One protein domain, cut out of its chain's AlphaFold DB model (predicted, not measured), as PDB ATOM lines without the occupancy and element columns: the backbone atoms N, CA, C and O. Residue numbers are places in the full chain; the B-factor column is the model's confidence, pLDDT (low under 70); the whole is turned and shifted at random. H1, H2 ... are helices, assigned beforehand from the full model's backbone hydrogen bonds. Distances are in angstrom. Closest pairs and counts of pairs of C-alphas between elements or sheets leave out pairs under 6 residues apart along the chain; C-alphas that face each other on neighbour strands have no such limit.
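Overview. This is residues 12 to 52 of the 111 residues of an uncharacterized protein of Skermanella sp. TT6 (UniProt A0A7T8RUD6). A small body, in which the chain folds back after helix H1 so that the short helix H2 comes near it, has an arm at one end: residues 43 to 52, most of H3, stick out free of the rest. A looping stretch without a named element leads from H2 to that arm, and no two of the three helices clearly touch. The printed part has 41 residues with three named helices, in the order H1, H2, H3, and no named strand; the class is all helix. It is only just loose, close to compact, with a radius of gyration of the C-alphas of 11.1 A, and it spans 34 by 22 by 11 A, only just flat.

Arrangement. Start with H1, residues 14 to 25, and look across to H2, residues 29 to 32: they are close but not clearly touching, and their closest C-alphas, those of Gln 18 and Asp 29, are 6.8 A apart. Go on to H3, residues 42 to 50, which is apart from H2. H3 is close to H1 but not clearly touching it, with the closest C-alphas, those of Leu 15 and Asp 42, 8.0 A apart. H1 and H3 run opposite ways at a steep tilt of 39 degrees. In H1 and H3 every O i to N i+4 pair is within hydrogen-bond range; H2 is too short for such a pair, and its one O i to N i+3 pair is within range.

Along the chain. Find C-alpha 14 at (286.789, 312.216, 380.585); from there H1 runs 16.0 A to C-alpha 25 at (298.958, 320.929, 386.301). H2 begins at Asp 29 and ends at Thr 32. H3 runs 11.8 A from C-alpha 42 to C-alpha 50 at (284.886, 298.703, 366.765).

Size, cuts and confidence. The C-alphas farthest apart, those of Ser 24 and Asn 52, are 34.8 A apart. Without residues 43 to 52 the body spans 22 by 20 by 12 A. The printed part has no cut; the link from H1 to H2 is tight, and that from H2 to H3, 9 residues, is short. The mean pLDDT of the printed part is 77.2, and residues 12, 25, 27, 32 and 33 are under 70.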
ATOM      1  N   PRO A  12     283.304 318.095 378.303       66.12
ATOM      2  CA  PRO A  12     282.372 317.261 377.543       66.12
ATOM      3  C   PRO A  12     282.726 315.761 377.560       66.12
ATOM      4  O   PRO A  12     281.913 314.938 377.145       66.12
ATOM      5  N   SER A  13     283.906 315.387 378.070       71.94
ATOM      6  CA  SER A  13     284.342 313.999 378.224       71.94
ATOM      7  C   SER A  13     285.401 313.831 379.326       71.94
ATOM      8  O   SER A  13     286.032 314.797 379.771       71.94
ATOM      9  N   PHE A  14     285.649 312.578 379.732       75.31
ATOM     10  CA  PHE A  14     286.789 312.216 380.585       75.31
ATOM     11  C   PHE A  14     288.120 312.657 379.961       75.31
ATOM     12  O   PHE A  14     288.965 313.226 380.648       75.31
ATOM     13  N   LEU A  15     288.308 312.439 378.655       79.81
ATOM     14  CA  LEU A  15     289.554 312.792 377.977       79.81
ATOM     15  C   LEU A  15     289.765 314.309 377.907       79.81
ATOM     16  O   LEU A  15     290.891 314.779 378.077       79.81
ATOM     17  N   ASP A  16     288.702 315.090 377.727       76.31
ATOM     18  CA  ASP A  16     288.806 316.549 377.753       76.31
ATOM     19  C   ASP A  16     289.189 317.060 379.136       76.31
ATOM     20  O   ASP A  16     290.051 317.933 379.255       76.31
ATOM     21  N   HIS A  17     288.644 316.451 380.187       75.38
ATOM     22  CA  HIS A  17     289.049 316.761 381.551       75.38
ATOM     23  C   HIS A  17     290.539 316.464 381.789       75.38
ATOM     24  O   HIS A  17     291.283 317.302 382.297       75.38
ATOM     25  N   GLN A  18     291.016 315.301 381.342       80.38
ATOM     26  CA  GLN A  18     292.423 314.901 381.459       80.38
ATOM     27  C   GLN A  18     293.363 315.800 380.632       80.38
ATOM     28  O   GLN A  18     294.507 316.059 381.029       80.38
ATOM     29  N   ARG A  19     292.879 316.353 379.514       82.62
ATOM     30  CA  ARG A  19     293.602 317.348 378.711       82.62
ATOM     31  C   ARG A  19     293.697 318.696 379.431       82.62
ATOM     32  O   ARG A  19     294.761 319.313 379.411       82.62
ATOM     33  N   ILE A  20     292.629 319.138 380.097       79.75
ATOM     34  CA  ILE A  20     292.633 320.351 380.930       79.75
ATOM     35  C   ILE A  20     293.589 320.186 382.119       79.75
ATOM     36  O   ILE A  20     294.391 321.085 382.385       79.75
ATOM     37  N   LEU A  21     293.586 319.027 382.785       77.31
ATOM     38  CA  LEU A  21     294.529 318.708 383.865       77.31
ATOM     39  C   LEU A  21     295.981 318.714 383.374       77.31
ATOM     40  O   LEU A  21     296.838 319.351 383.984       77.31
ATOM     41  N   SER A  22     296.246 318.116 382.209       79.06
ATOM     42  CA  SER A  22     297.580 318.137 381.598       79.06
ATOM     43  C   SER A  22     298.069 319.561 381.319       79.06
ATOM     44  O   SER A  22     299.233 319.862 381.565       79.06
ATOM     45  N   LYS A  23     297.189 320.445 380.825       79.62
ATOM     46  CA  LYS A  23     297.525 321.848 380.525       79.62
ATOM     47  C   LYS A  23     297.708 322.705 381.781       79.62
ATOM     48  O   LYS A  23     298.560 323.582 381.787       79.62
ATOM     49  N   SER A  24     296.912 322.471 382.823       75.75
ATOM     50  CA  SER A  24     296.909 323.295 384.042       75.75
ATOM     51  C   SER A  24     297.927 322.841 385.094       75.75
ATOM     52  O   SER A  24     298.542 323.680 385.742       75.75
ATOM     53  N   HIS A  25     298.127 321.531 385.249       69.25
ATOM     54  CA  HIS A  25     298.958 320.929 386.301       69.25
ATOM     55  C   HIS A  25     300.174 320.165 385.750       69.25
ATOM     56  O   HIS A  25     300.956 319.598 386.516       69.25
ATOM     57  N   GLY A  26     300.346 320.108 384.423       74.56
ATOM     58  CA  GLY A  26     301.462 319.417 383.765       74.56
ATOM     59  C   GLY A  26     301.389 317.885 383.823       74.56
ATOM     60  O   GLY A  26     302.322 317.207 383.385       74.56
ATOM     61  N   ARG A  27     300.309 317.316 384.379       69.62
ATOM     62  CA  ARG A  27     300.101 315.873 384.569       69.62
ATOM     63  C   ARG A  27     298.625 315.504 384.403       69.62
ATOM     64  O   ARG A  27     297.753 316.284 384.764       69.62
ATOM     65  N   SER A  28     298.374 314.305 383.883       76.31
ATOM     66  CA  SER A  28     297.050 313.676 383.807       76.31
ATOM     67  C   SER A  28     297.055 312.331 384.510       76.31
ATOM     68  O   SER A  28     298.065 311.623 384.493       76.31
ATOM     69  N   ASP A  29     295.898 311.942 385.033       74.19
ATOM     70  CA  ASP A  29     295.662 310.624 385.617       74.19
ATOM     71  C   ASP A  29     295.835 309.516 384.580       74.19
ATOM     72  O   ASP A  29     296.304 308.429 384.910       74.19
ATOM     73  N   CYS A  30     295.551 309.807 383.305       72.06
ATOM     74  CA  CYS A  30     295.902 308.919 382.198       72.06
ATOM     75  C   CYS A  30     297.377 308.511 382.261       72.06
ATOM     76  O   CYS A  30     297.700 307.338 382.120       72.06
ATOM     77  N   ARG A  31     298.279 309.458 382.527       72.44
ATOM     78  CA  ARG A  31     299.715 309.186 382.571       72.44
ATOM     79  C   ARG A  31     300.175 308.630 383.914       72.44
ATOM     80  O   ARG A  31     301.018 307.741 383.940       72.44
ATOM     81  N   THR A  32     299.677 309.168 385.024       67.88
ATOM     82  CA  THR A  32     300.182 308.830 386.365       67.88
ATOM     83  C   THR A  32     299.485 307.638 387.007       67.88
ATOM     84  O   THR A  32     300.155 306.876 387.696       67.88
ATOM     85  N   LEU A  33     298.178 307.464 386.798       69.31
ATOM     86  CA  LEU A  33     297.401 306.359 387.372       69.31
ATOM     87  C   LEU A  33     297.221 305.207 386.383       69.31
ATOM     88  O   LEU A  33     297.328 304.050 386.772       69.31
ATOM     89  N   LEU A  34     296.966 305.518 385.110       73.06
ATOM     90  CA  LEU A  34     296.713 304.506 384.077       73.06
ATOM     91  C   LEU A  34     297.967 304.136 383.268       73.06
ATOM     92  O   LEU A  34     297.902 303.259 382.413       73.06
ATOM     93  N   GLY A  35     299.105 304.796 383.517       73.06
ATOM     94  CA  GLY A  35     300.374 304.503 382.843       73.06
ATOM     95  C   GLY A  35     300.368 304.766 381.332       73.06
ATOM     96  O   GLY A  35     301.246 304.282 380.620       73.06
ATOM     97  N   MET A  36     299.394 305.520 380.821       80.31
ATOM     98  CA  MET A  36     299.268 305.819 379.398       80.31
ATOM     99  C   MET A  36     300.391 306.765 378.963       80.31
ATOM    100  O   MET A  36     300.602 307.834 379.540       80.31
ATOM    101  N   THR A  37     301.104 306.384 377.908       79.69
ATOM    102  CA  THR A  37     302.202 307.176 377.334       79.69
ATOM    103  C   THR A  37     301.698 308.321 376.460       79.69
ATOM    104  O   THR A  37     302.342 309.368 376.388       79.69
ATOM    105  N   ALA A  38     300.530 308.147 375.841       80.38
ATOM    106  CA  ALA A  38     299.854 309.145 375.028       80.38
ATOM    107  C   ALA A  38     298.350 309.136 375.313       80.38
ATOM    108  O   ALA A  38     297.757 308.089 375.576       80.38
ATOM    109  N   MET A  39     297.733 310.316 375.247       79.62
ATOM    110  CA  MET A  39     296.282 310.429 375.337       79.62
ATOM    111  C   MET A  39     295.643 310.028 374.002       79.62
ATOM    112  O   MET A  39     295.945 310.661 372.987       79.62
ATOM    113  N   PRO A  40     294.757 309.020 373.984       79.69
ATOM    114  CA  PRO A  40     294.029 308.661 372.778       79.69
ATOM    115  C   PRO A  40     292.973 309.727 372.453       79.69
ATOM    116  O   PRO A  40     292.519 310.456 373.336       79.69
ATOM    117  N   SER A  41     292.571 309.820 371.186       81.19
ATOM    118  CA  SER A  41     291.349 310.536 370.798       81.19
ATOM    119  C   SER A  41     290.135 309.617 370.921       81.19
ATOM    120  O   SER A  41     290.279 308.394 370.866       81.19
ATOM    121  N   ASP A  42     288.931 310.182 371.014       78.56
ATOM    122  CA  ASP A  42     287.694 309.390 371.010       78.56
ATOM    123  C   ASP A  42     287.589 308.505 369.763       78.56
ATOM    124  O   ASP A  42     287.199 307.343 369.855       78.56
ATOM    125  N   ASN A  43     288.016 309.014 368.603       81.44
ATOM    126  CA  ASN A  43     288.068 308.233 367.367       81.44
ATOM    127  C   ASN A  43     289.063 307.074 367.455       81.44
ATOM    128  O   ASN A  43     288.764 305.990 366.972       81.44
ATOM    129  N   HIS A  44     290.216 307.266 368.100       82.19
ATOM    130  CA  HIS A  44     291.169 306.181 368.313       82.19
ATOM    131  C   HIS A  44     290.603 305.109 369.256       82.19
ATOM    132  O   HIS A  44     290.767 303.923 368.988       82.19
ATOM    133  N   ILE A  45     289.887 305.506 370.314       81.62
ATOM    134  CA  ILE A  45     289.183 304.566 371.201       81.62
ATOM    135  C   ILE A  45     288.125 303.786 370.421       81.62
ATOM    136  O   ILE A  45     288.088 302.563 370.522       81.62
ATOM    137  N   ARG A  46     287.301 304.465 369.615       82.44
ATOM    138  CA  ARG A  46     286.293 303.813 368.769       82.44
ATOM    139  C   ARG A  46     286.931 302.840 367.795       82.44
ATOM    140  O   ARG A  46     286.582 301.678 367.827       82.44
ATOM    141  N   SER A  47     287.957 303.239 367.047       85.06
ATOM    142  CA  SER A  47     288.653 302.318 366.141       85.06
ATOM    143  C   SER A  47     289.277 301.115 366.857       85.06
ATOM    144  O   SER A  47     289.312 300.030 366.285       85.06
ATOM    145  N   MET A  48     289.751 301.277 368.099       81.31
ATOM    146  CA  MET A  48     290.212 300.145 368.909       81.31
ATOM    147  C   MET A  48     289.061 299.228 369.336       81.31
ATOM    148  O   MET A  48     289.251 298.020 369.375       81.31
ATOM    149  N   LEU A  49     287.889 299.767 369.667       80.69
ATOM    150  CA  LEU A  49     286.750 298.980 370.152       80.69
ATOM    151  C   LEU A  49     285.913 298.372 369.018       80.69
ATOM    152  O   LEU A  49     285.524 297.217 369.122       80.69
ATOM    153  N   ASP A  50     285.698 299.102 367.925       82.31
ATOM    154  CA  ASP A  50     284.886 298.703 366.765       82.31
ATOM    155  C   ASP A  50     285.461 297.467 366.050       82.31
ATOM    156  O   ASP A  50     284.732 296.728 365.391       82.31
ATOM    157  N   GLY A  51     286.772 297.230 366.176       77.75
ATOM    158  CA  GLY A  51     287.445 296.043 365.641       77.75
ATOM    159  C   GLY A  51     287.369 294.800 366.536       77.75
ATOM    160  O   GLY A  51     287.879 293.753 366.139       77.75
ATOM    161  N   ASN A  52     286.781 294.898 367.732       79.38
ATOM    162  CA  ASN A  52     286.683 293.804 368.696       79.38
ATOM    163  C   ASN A  52     285.227 293.358 368.881       79.38
ATOM    164  O   ASN A  52     284.306 294.170 368.888       79.38
TER     165      ASN A  52